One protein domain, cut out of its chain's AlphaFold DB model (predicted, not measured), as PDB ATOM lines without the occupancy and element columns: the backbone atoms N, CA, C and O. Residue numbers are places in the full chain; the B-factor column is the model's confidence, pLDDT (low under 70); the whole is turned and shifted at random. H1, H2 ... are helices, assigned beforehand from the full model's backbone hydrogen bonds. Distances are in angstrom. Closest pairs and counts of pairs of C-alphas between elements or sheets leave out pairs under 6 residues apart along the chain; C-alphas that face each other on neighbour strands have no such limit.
ATOM      1  N   THR A  11     132.484 146.149  89.287       92.50
ATOM      2  CA  THR A  11     131.607 145.690  90.378       92.50
ATOM      3  C   THR A  11     130.814 144.440  89.993       92.50
ATOM      4  O   THR A  11     130.835 143.474  90.754       92.50
ATOM      5  N   SER A  12     130.219 144.380  88.797       92.19
ATOM      6  CA  SER A  12     129.548 143.178  88.277       92.19
ATOM      7  C   SER A  12     130.504 141.981  88.180       92.19
ATOM      8  O   SER A  12     130.173 140.886  88.641       92.19
ATOM      9  N   GLN A  13     131.722 142.190  87.662       92.94
ATOM     10  CA  GLN A  13     132.753 141.143  87.591       92.94
ATOM     11  C   GLN A  13     133.165 140.634  88.983       92.94
ATOM     12  O   GLN A  13     133.256 139.424  89.194       92.94
ATOM     13  N   LEU A  14     133.376 141.534  89.952       93.81
ATOM     14  CA  LEU A  14     133.730 141.174  91.331       93.81
ATOM     15  C   LEU A  14     132.599 140.430  92.053       93.81
ATOM     16  O   LEU A  14     132.882 139.493  92.800       93.81
ATOM     17  N   ILE A  15     131.335 140.797  91.814       95.06
ATOM     18  CA  ILE A  15     130.171 140.090  92.366       95.06
ATOM     19  C   ILE A  15     130.133 138.648  91.844       95.06
ATOM     20  O   ILE A  15     130.069 137.713  92.643       95.06
ATOM     21  N   VAL A  16     130.242 138.440  90.525       95.00
ATOM     22  CA  VAL A  16     130.253 137.086  89.941       95.00
ATOM     23  C   VAL A  16     131.467 136.279  90.415       95.00
ATOM     24  O   VAL A  16     131.317 135.115  90.786       95.00
ATOM     25  N   ALA A  17     132.652 136.894  90.492       94.50
ATOM     26  CA  ALA A  17     133.852 136.246  91.017       94.50
ATOM     27  C   ALA A  17     133.680 135.805  92.482       94.50
ATOM     28  O   ALA A  17     134.024 134.674  92.829       94.50
ATOM     29  N   ALA A  18     133.107 136.658  93.338       96.12
ATOM     30  CA  ALA A  18     132.838 136.334  94.736       96.12
ATOM     31  C   ALA A  18     131.822 135.187  94.879       96.12
ATOM     32  O   ALA A  18     132.025 134.292  95.703       96.12
ATOM     33  N   ILE A  19     130.771 135.169  94.051       96.38
ATOM     34  CA  ILE A  19     129.782 134.081  94.019       96.38
ATOM     35  C   ILE A  19     130.440 132.764  93.588       96.38
ATOM     36  O   ILE A  19     130.268 131.755  94.272       96.38
ATOM     37  N   LEU A  20     131.247 132.760  92.520       94.62
ATOM     38  CA  LEU A  20     131.967 131.565  92.059       94.62
ATOM     39  C   LEU A  20     132.947 131.028  93.111       94.62
ATOM     40  O   LEU A  20     132.945 129.832  93.400       94.62
ATOM     41  N   VAL A  21     133.749 131.898  93.736       94.94
ATOM     42  CA  VAL A  21     134.654 131.504  94.831       94.94
ATOM     43  C   VAL A  21     133.867 130.939  96.018       94.94
ATOM     44  O   VAL A  21     134.269 129.925  96.587       94.94
ATOM     45  N   GLY A  22     132.719 131.536  96.355       95.31
ATOM     46  CA  GLY A  22     131.804 131.027  97.378       95.31
ATOM     47  C   GLY A  22     131.255 129.634  97.052       95.31
ATOM     48  O   GLY A  22     131.273 128.758  97.916       95.31
ATOM     49  N   VAL A  23     130.840 129.396  95.802       94.44
ATOM     50  CA  VAL A  23     130.391 128.081  95.310       94.44
ATOM     51  C   VAL A  23     131.494 127.037  95.466       94.44
ATOM     52  O   VAL A  23     131.264 126.006  96.097       94.44
ATOM     53  N   PHE A  24     132.707 127.305  94.971       91.62
ATOM     54  CA  PHE A  24     133.822 126.363  95.097       91.62
ATOM     55  C   PHE A  24     134.212 126.103  96.559       91.62
ATOM     56  O   PHE A  24     134.471 124.956  96.921       91.62
ATOM     57  N   ALA A  25     134.201 127.125  97.420       93.69
ATOM     58  CA  ALA A  25     134.488 126.970  98.845       93.69
ATOM     59  C   ALA A  25     133.425 126.128  99.577       93.69
ATOM     60  O   ALA A  25     133.775 125.291 100.409       93.69
ATOM     61  N   LEU A  26     132.139 126.309  99.257       94.44
ATOM     62  CA  LEU A  26     131.038 125.532  99.837       94.44
ATOM     63  C   LEU A  26     131.043 124.072  99.366       94.44
ATOM     64  O   LEU A  26     130.831 123.178 100.186       94.44
ATOM     65  N   LEU A  27     131.332 123.827  98.083       91.25
ATOM     66  CA  LEU A  27     131.504 122.475  97.538       91.25
ATOM     67  C   LEU A  27     132.718 121.772  98.167       91.25
ATOM     68  O   LEU A  27     132.602 120.634  98.610       91.25
ATOM     69  N   ALA A  28     133.857 122.461  98.298       91.62
ATOM     70  CA  ALA A  28     135.054 121.918  98.948       91.62
ATOM     71  C   ALA A  28     134.876 121.661 100.457       91.62
ATOM     72  O   ALA A  28     135.600 120.849 101.034       91.62
ATOM     73  N   ALA A  29     133.928 122.344 101.107       94.00
ATOM     74  CA  ALA A  29     133.597 122.124 102.510       94.00
ATOM     75  C   ALA A  29     132.678 120.908 102.749       94.00
ATOM     76  O   ALA A  29     132.553 120.501 103.903       94.00
ATOM     77  N   ASP A  30     132.027 120.374 101.704       91.25
ATOM     78  CA  ASP A  30     131.100 119.222 101.730       91.25
ATOM     79  C   ASP A  30     130.024 119.294 102.841       91.25
ATOM     80  O   ASP A  30     129.632 118.311 103.468       91.25
ATOM     81  N   ARG A  31     129.566 120.518 103.143       90.25
ATOM     82  CA  ARG A  31     128.592 120.820 104.217       90.25
ATOM     83  C   ARG A  31     127.156 120.953 103.723       90.25
ATOM     84  O   ARG A  31     126.231 120.942 104.531       90.25
ATOM     85  N   VAL A  32     126.982 121.161 102.422       90.06
ATOM     86  CA  VAL A  32     125.710 121.472 101.766       90.06
ATOM     87  C   VAL A  32     125.578 120.551 100.562       90.06
ATOM     88  O   VAL A  32     126.557 120.303  99.864       90.06
ATOM     89  N   HIS A  33     124.370 120.047 100.304       88.50
ATOM     90  CA  HIS A  33     124.133 119.143  99.182       88.50
ATOM     91  C   HIS A  33     124.575 119.775  97.851       88.50
ATOM     92  O   HIS A  33     124.159 120.890  97.529       88.50
ATOM     93  N   ARG A  34     125.371 119.039  97.062       86.38
ATOM     94  CA  ARG A  34     126.044 119.510  95.832       86.38
ATOM     95  C   ARG A  34     125.157 120.248  94.822       86.38
ATOM     96  O   ARG A  34     125.656 121.115  94.124       86.38
ATOM     97  N   VAL A  35     123.853 119.959  94.774       89.88
ATOM     98  CA  VAL A  35     122.879 120.648  93.898       89.88
ATOM     99  C   VAL A  35     122.445 122.011  94.440       89.88
ATOM    100  O   VAL A  35     122.241 122.947  93.674       89.88
ATOM    101  N   LEU A  36     122.305 122.138  95.764       93.44
ATOM    102  CA  LEU A  36     121.790 123.354  96.399       93.44
ATOM    103  C   LEU A  36     122.776 124.521  96.286       93.44
ATOM    104  O   LEU A  36     122.345 125.669  96.258       93.44
ATOM    105  N   VAL A  37     124.081 124.238  96.201       95.25
ATOM    106  CA  VAL A  37     125.114 125.280  96.114       95.25
ATOM    107  C   VAL A  37     125.054 126.022  94.761       95.25
ATOM    108  O   VAL A  37     124.866 127.239  94.797       95.25
ATOM    109  N   PRO A  38     125.103 125.366  93.579       95.00
ATOM    110  CA  PRO A  38     124.891 126.053  92.303       95.00
ATOM    111  C   PRO A  38     123.482 126.630  92.145       95.00
ATOM    112  O   PRO A  38     123.354 127.756  91.677       95.00
ATOM    113  N   LEU A  39     122.431 125.914  92.572       96.00
ATOM    114  CA  LEU A  39     121.049 126.410  92.511       96.00
ATOM    115  C   LEU A  39     120.887 127.728  93.288       96.00
ATOM    116  O   LEU A  39     120.356 128.701  92.758       96.00
ATOM    117  N   GLY A  40     121.378 127.774  94.531       96.38
ATOM    118  CA  GLY A  40     121.338 128.976  95.364       96.38
ATOM    119  C   GLY A  40     122.179 130.118  94.792       96.38
ATOM    120  O   GLY A  40     121.770 131.275  94.863       96.38
ATOM    121  N   ALA A  41     123.315 129.804  94.167       96.88
ATOM    122  CA  ALA A  41     124.141 130.794  93.485       96.88
ATOM    123  C   ALA A  41     123.471 131.358  92.219       96.88
ATOM    124  O   ALA A  41     123.520 132.567  92.015       96.88
ATOM    125  N   VAL A  42     122.791 130.537  91.410       97.06
ATOM    126  CA  VAL A  42     121.995 131.012  90.259       97.06
ATOM    127  C   VAL A  42     120.826 131.875  90.729       97.06
ATOM    128  O   VAL A  42     120.623 132.963  90.195       97.06
ATOM    129  N   ALA A  43     120.110 131.450  91.774       96.81
ATOM    130  CA  ALA A  43     119.041 132.245  92.372       96.81
ATOM    131  C   ALA A  43     119.549 133.609  92.877       96.81
ATOM    132  O   ALA A  43     118.898 134.625  92.643       96.81
ATOM    133  N   LEU A  44     120.733 133.656  93.500       96.81
ATOM    134  CA  LEU A  44     121.382 134.900  93.923       96.81
ATOM    135  C   LEU A  44     121.803 135.773  92.729       96.81
ATOM    136  O   LEU A  44     121.560 136.977  92.743       96.81
ATOM    137  N   VAL A  45     122.393 135.184  91.685       96.12
ATOM    138  CA  VAL A  45     122.785 135.897  90.458       96.12
ATOM    139  C   VAL A  45     121.569 136.519  89.769       96.12
ATOM    140  O   VAL A  45     121.626 137.687  89.383       96.12
ATOM    141  N   TRP A  46     120.452 135.795  89.651       95.50
ATOM    142  CA  TRP A  46     119.208 136.339  89.099       95.50
ATOM    143  C   TRP A  46     118.569 137.383  90.022       95.50
ATOM    144  O   TRP A  46     118.154 138.430  89.532       95.50
ATOM    145  N   LEU A  47     118.551 137.171  91.343       95.88
ATOM    146  CA  LEU A  47     118.069 138.175  92.298       95.88
ATOM    147  C   LEU A  47     118.831 139.500  92.130       95.88
ATOM    148  O   LEU A  47     118.217 140.556  92.016       95.88
ATOM    149  N   ILE A  48     120.161 139.445  92.030       94.88
ATOM    150  CA  ILE A  48     120.984 140.632  91.779       94.88
ATOM    151  C   ILE A  48     120.660 141.228  90.400       94.88
ATOM    152  O   ILE A  48     120.401 142.425  90.304       94.88
ATOM    153  N   SER A  49     120.590 140.402  89.352       93.88
ATOM    154  CA  SER A  49     120.405 140.869  87.968       93.88
ATOM    155  C   SER A  49     119.047 141.518  87.682       93.88
ATOM    156  O   SER A  49     118.964 142.355  86.785       93.88
ATOM    157  N   TYR A  50     117.993 141.136  88.411       92.94
ATOM    158  CA  TYR A  50     116.631 141.650  88.213       92.94
ATOM    159  C   TYR A  50     116.203 142.712  89.239       92.94
ATOM    160  O   TYR A  50     115.349 143.534  88.912       92.94
ATOM    161  N   PHE A  51     116.775 142.729  90.451       93.25
ATOM    162  CA  PHE A  51     116.384 143.664  91.523       93.25
ATOM    163  C   PHE A  51     117.440 144.736  91.846       93.25
ATOM    164  O   PHE A  51     117.197 145.601  92.686       93.25
ATOM    165  N   THR A  52     118.604 144.715  91.194       90.62
ATOM    166  CA  THR A  52     119.669 145.721  91.358       90.62
ATOM    167  C   THR A  52     120.096 146.265  89.985       90.62
ATOM    168  O   THR A  52     119.788 145.645  88.967       90.62
ATOM    169  N   PRO A  53     120.817 147.403  89.896       88.50
ATOM    170  CA  PRO A  53     121.328 147.889  88.611       88.50
ATOM    171  C   PRO A  53     122.427 146.997  87.999       88.50
ATOM    172  O   PRO A  53     122.770 147.185  86.832       88.50
ATOM    173  N   TRP A  54     122.985 146.041  88.753       86.19
ATOM    174  CA  TRP A  54     124.039 145.135  88.290       86.19
ATOM    175  C   TRP A  54     123.444 143.961  87.508       86.19
ATOM    176  O   TRP A  54     123.103 142.917  88.063       86.19
ATOM    177  N   ARG A  55     123.321 144.138  86.194       89.69
ATOM    178  CA  ARG A  55     122.770 143.163  85.244       89.69
ATOM    179  C   ARG A  55     123.784 142.050  84.957       89.69
ATOM    180  O   ARG A  55     124.437 142.071  83.920       89.69
ATOM    181  N   LEU A  56     123.942 141.083  85.861       92.31
ATOM    182  CA  LEU A  56     124.981 140.048  85.723       92.31
ATOM    183  C   LEU A  56     124.697 139.081  84.559       92.31
ATOM    184  O   LEU A  56     125.592 138.797  83.766       92.31
ATOM    185  N   ILE A  57     123.460 138.576  84.462       94.12
ATOM    186  CA  ILE A  57     122.975 137.759  83.337       94.12
ATOM    187  C   ILE A  57     121.438 137.771  83.271       94.12
ATOM    188  O   ILE A  57     120.761 137.729  84.300       94.12
ATOM    189  N   SER A  58     120.872 137.817  82.064       93.06
ATOM    190  CA  SER A  58     119.422 137.698  81.839       93.06
ATOM    191  C   SER A  58     118.975 136.233  81.758       93.06
ATOM    192  O   SER A  58     119.784 135.344  81.494       93.06
ATOM    193  N   PHE A  59     117.684 135.949  81.953       92.12
ATOM    194  CA  PHE A  59     117.133 134.592  81.803       92.12
ATOM    195  C   PHE A  59     117.420 133.990  80.417       92.12
ATOM    196  O   PHE A  59     117.796 132.827  80.313       92.12
ATOM    197  N   GLU A  60     117.317 134.793  79.355       90.75
ATOM    198  CA  GLU A  60     117.578 134.340  77.986       90.75
ATOM    199  C   GLU A  60     119.073 134.100  77.718       90.75
ATOM    200  O   GLU A  60     119.445 133.116  77.086       90.75
ATOM    201  N   ALA A  61     119.963 134.942  78.256       90.88
ATOM    202  CA  ALA A  61     121.397 134.651  78.228       90.88
ATOM    203  C   ALA A  61     121.737 133.401  79.066       90.88
ATOM    204  O   ALA A  61     122.596 132.616  78.676       90.88
ATOM    205  N   SER A  62     121.021 133.177  80.174       93.06
ATOM    206  CA  SER A  62     121.176 131.996  81.031       93.06
ATOM    207  C   SER A  62     120.767 130.714  80.301       93.06
ATOM    208  O   SER A  62     121.498 129.732  80.362       93.06
ATOM    209  N   SER A  63     119.643 130.711  79.574       91.75
ATOM    210  CA  SER A  63     119.209 129.541  78.801       91.75
ATOM    211  C   SER A  63     120.119 129.257  77.604       91.75
ATOM    212  O   SER A  63     120.401 128.094  77.335       91.75
ATOM    213  N   ARG A  64     120.651 130.293  76.937       91.19
ATOM    214  CA  ARG A  64     121.667 130.145  75.875       91.19
ATOM    215  C   ARG A  64     123.032 129.668  76.392       91.19
ATOM    216  O   ARG A  64     123.799 129.117  75.613       91.19
ATOM    217  N   ALA A  65     123.349 129.887  77.672       91.44
ATOM    218  CA  ALA A  65     124.595 129.423  78.285       91.44
ATOM    219  C   ALA A  65     124.581 127.925  78.649       91.44
ATOM    220  O   ALA A  65     125.644 127.341  78.839       91.44
ATOM    221  N   TRP A 302     119.784 112.742  88.156       89.69
ATOM    222  CA  TRP A 302     119.137 114.062  88.167       89.69
ATOM    223  C   TRP A 302     119.887 115.127  88.993       89.69
ATOM    224  O   TRP A 302     119.993 116.260  88.520       89.69
ATOM    225  N   PRO A 303     120.490 114.812  90.166       88.81
ATOM    226  CA  PRO A 303     121.361 115.751  90.876       88.81
ATOM    227  C   PRO A 303     122.564 116.233  90.053       88.81
ATOM    228  O   PRO A 303     122.930 117.404  90.127       88.81
ATOM    229  N   THR A 304     123.178 115.351  89.267       86.00
ATOM    230  CA  THR A 304     124.365 115.659  88.460       86.00
ATOM    231  C   THR A 304     123.978 116.475  87.223       86.00
ATOM    232  O   THR A 304     124.615 117.490  86.947       86.00
ATOM    233  N   LEU A 305     122.871 116.139  86.550       90.00
ATOM    234  CA  LEU A 305     122.333 116.954  85.449       90.00
ATOM    235  C   LEU A 305     121.943 118.369  85.919       90.00
ATOM    236  O   LEU A 305     122.342 119.357  85.305       90.00
ATOM    237  N   ALA A 306     121.233 118.482  87.049       92.44
ATOM    238  CA  ALA A 306     120.870 119.772  87.637       92.44
ATOM    239  C   ALA A 306     122.106 120.597  88.037       92.44
ATOM    240  O   ALA A 306     122.155 121.801  87.784       92.44
ATOM    241  N   PHE A 307     123.130 119.954  88.612       90.69
ATOM    242  CA  PHE A 307     124.411 120.592  88.921       90.69
ATOM    243  C   PHE A 307     125.049 121.228  87.675       90.69
ATOM    244  O   PHE A 307     125.429 122.397  87.737       90.69
ATOM    245  N   PHE A 308     125.111 120.513  86.543       89.38
ATOM    246  CA  PHE A 308     125.672 121.056  85.299       89.38
ATOM    247  C   PHE A 308     124.847 122.208  84.720       89.38
ATOM    248  O   PHE A 308     125.430 123.218  84.337       89.38
ATOM    249  N   ILE A 309     123.511 122.115  84.722       94.31
ATOM    250  CA  ILE A 309     122.631 123.201  84.252       94.31
ATOM    251  C   ILE A 309     122.910 124.497  85.027       94.31
ATOM    252  O   ILE A 309     123.146 125.545  84.427       94.31
ATOM    253  N   PHE A 310     122.942 124.438  86.361       95.31
ATOM    254  CA  PHE A 310     123.209 125.626  87.174       95.31
ATOM    255  C   PHE A 310     124.665 126.099  87.070       95.31
ATOM    256  O   PHE A 310     124.909 127.305  87.048       95.31
ATOM    257  N   LEU A 311     125.635 125.187  86.947       92.19
ATOM    258  CA  LEU A 311     127.036 125.546  86.721       92.19
ATOM    259  C   LEU A 311     127.223 126.289  85.389       92.19
ATOM    260  O   LEU A 311     127.923 127.300  85.364       92.19
ATOM    261  N   PHE A 312     126.564 125.856  84.312       92.94
ATOM    262  CA  PHE A 312     126.607 126.546  83.023       92.94
ATOM    263  C   PHE A 312     126.022 127.959  83.089       92.94
ATOM    264  O   PHE A 312     126.606 128.875  82.519       92.94
ATOM    265  N   ILE A 313     124.944 128.182  83.848       95.69
ATOM    266  CA  ILE A 313     124.396 129.533  84.059       95.69
ATOM    267  C   ILE A 313     125.402 130.428  84.810       95.69
ATOM    268  O   ILE A 313     125.583 131.592  84.450       95.69
ATOM    269  N   LEU A 314     126.109 129.893  85.815       95.31
ATOM    270  CA  LEU A 314     127.144 130.631  86.558       95.31
ATOM    271  C   LEU A 314     128.376 130.957  85.698       95.31
ATOM    272  O   LEU A 314     128.898 132.070  85.767       95.31
ATOM    273  N   VAL A 315     128.829 130.012  84.869       92.88
ATOM    274  CA  VAL A 315     129.907 130.240  83.891       92.88
ATOM    275  C   VAL A 315     129.458 131.252  82.834       92.88
ATOM    276  O   VAL A 315     130.202 132.180  82.525       92.88
ATOM    277  N   GLY A 316     128.213 131.146  82.361       92.56
ATOM    278  CA  GLY A 316     127.569 132.124  81.491       92.56
ATOM    279  C   GLY A 316     127.632 133.532  82.075       92.56
ATOM    280  O   GLY A 316     128.082 134.443  81.392       92.56
ATOM    281  N   ALA A 317     127.300 133.714  83.358       94.56
ATOM    282  CA  ALA A 317     127.381 135.018  84.019       94.56
ATOM    283  C   ALA A 317     128.816 135.582  84.053       94.56
ATOM    284  O   ALA A 317     129.018 136.783  83.858       94.56
ATOM    285  N   ALA A 318     129.834 134.733  84.240       94.38
ATOM    286  CA  ALA A 318     131.239 135.149  84.185       94.38
ATOM    287  C   ALA A 318     131.693 135.545  82.769       94.38
ATOM    288  O   ALA A 318     132.505 136.458  82.609       94.38
ATOM    289  N   VAL A 319     131.158 134.898  81.732       92.44
ATOM    290  CA  VAL A 319     131.398 135.282  80.334       92.44
ATOM    291  C   VAL A 319     130.655 136.582  79.995       92.44
ATOM    292  O   VAL A 319     131.260 137.510  79.459       92.44
ATOM    293  N   SER A 320     129.376 136.700  80.360       91.81
ATOM    294  CA  SER A 320     128.521 137.860  80.068       91.81
ATOM    295  C   SER A 320     129.023 139.155  80.717       91.81
ATOM    296  O   SER A 320     129.075 140.191  80.051       91.81
ATOM    297  N   THR A 321     129.476 139.090  81.975       93.44
ATOM    298  CA  THR A 321     130.105 140.221  82.689       93.44
ATOM    299  C   THR A 321     131.535 140.534  82.227       93.44
ATOM    300  O   THR A 321     132.097 141.550  82.630       93.44
ATOM    301  N   GLY A 322     132.146 139.704  81.373       91.31
ATOM    302  CA  GLY A 322     133.523 139.895  80.908       91.31
ATOM    303  C   GLY A 322     134.607 139.518  81.927       91.31
ATOM    304  O   GLY A 322     135.767 139.862  81.725       91.31
ATOM    305  N   LEU A 323     134.267 138.791  82.998       92.44
ATOM    306  CA  LEU A 323     135.235 138.311  83.993       92.44
ATOM    307  C   LEU A 323     136.266 137.346  83.377       92.44
ATOM    308  O   LEU A 323     137.447 137.403  83.707       92.44
ATOM    309  N   ILE A 324     135.844 136.468  82.462       91.69
ATOM    310  CA  ILE A 324     136.767 135.542  81.776       91.69
ATOM    311  C   ILE A 324     137.726 136.301  80.840       91.69
ATOM    312  O   ILE A 324     138.915 135.995  80.793       91.69
ATOM    313  N   GLU A 325     137.223 137.328  80.152       89.88
ATOM    314  CA  GLU A 325     137.995 138.219  79.275       89.88
ATOM    315  C   GLU A 325     139.071 138.982  80.072       89.88
ATOM    316  O   GLU A 325     140.247 138.958  79.709       89.88
ATOM    317  N   SER A 326     138.704 139.599  81.202       90.00
ATOM    318  CA  SER A 326     139.647 140.364  82.030       90.00
ATOM    319  C   SER A 326     140.714 139.477  82.687       90.00
ATOM    320  O   SER A 326     141.887 139.858  82.730       90.00
TER     321      SER A 326
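This is residues 11 to 65 and 302 to 326 of the 567 residues of the protein "CitMHS domain-containing protein" of Alphaproteobacteria bacterium (UniProt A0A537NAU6). Three long helices, H1, H2 and H4, make a small bundle with their centres in a triangle: H1 and H2 form a helical hairpin, and H4 packs slantwise on both. Short H3 crosses H4, and short H5 sits by the first turns of H1. The printed part has 80 residues, five named helices in the order H1 to H5 and no named strand, class all helix. It is compact, with a radius of gyration of the C-alphas of 12.0 A and spans of 32 by 25 by 22 A.

H1, residues 11 to 28, touches H2, residues 36 to 51, closest at C-alphas Val 23 and Val 37, 6.0 A; the tilt is shallow, 15 degrees, opposite ways. H3, residues 59 to 65, is apart from H1. H4, residues 302 to 320, touches H2 at C-alphas Pro 38 and Phe 310, 5.4 A, the same way at 38 degrees, only just steep. With residues 314 to 318 alone H4 touches H1, closest at C-alphas Val 16 and Ala 318, 6.2 A. H3 touches H4 about perpendicular, 79 degrees, closest at C-alphas Ser 62 and Ile 313, 5.1 A. H5, residues 323 to 326, only just touches H1, with 3 pairs of C-alphas within 8 A, closest Gln 13 and Leu 323, 5.2 A. In H1, H2, H3 and H4 every O i to N i+4 pair is within hydrogen-bond range; H5 is too short for one.

H1 begins at C-alpha 11 (131.607, 145.690, 90.378) and measures 25.5 A; H2 measures 21.6 A. H4 measures 26.8 A from C-alpha 302 (119.137, 114.062, 88.167). H5 ends at C-alpha 326 (139.647, 140.364, 82.030).

The farthest C-alphas, Thr 11 and Trp 302, are 34.1 A apart. Residues 66 to 301 are not printed; C-alphas 65 and 302 stand 19.1 A apart across the cut. No printed residue has pLDDT under 70.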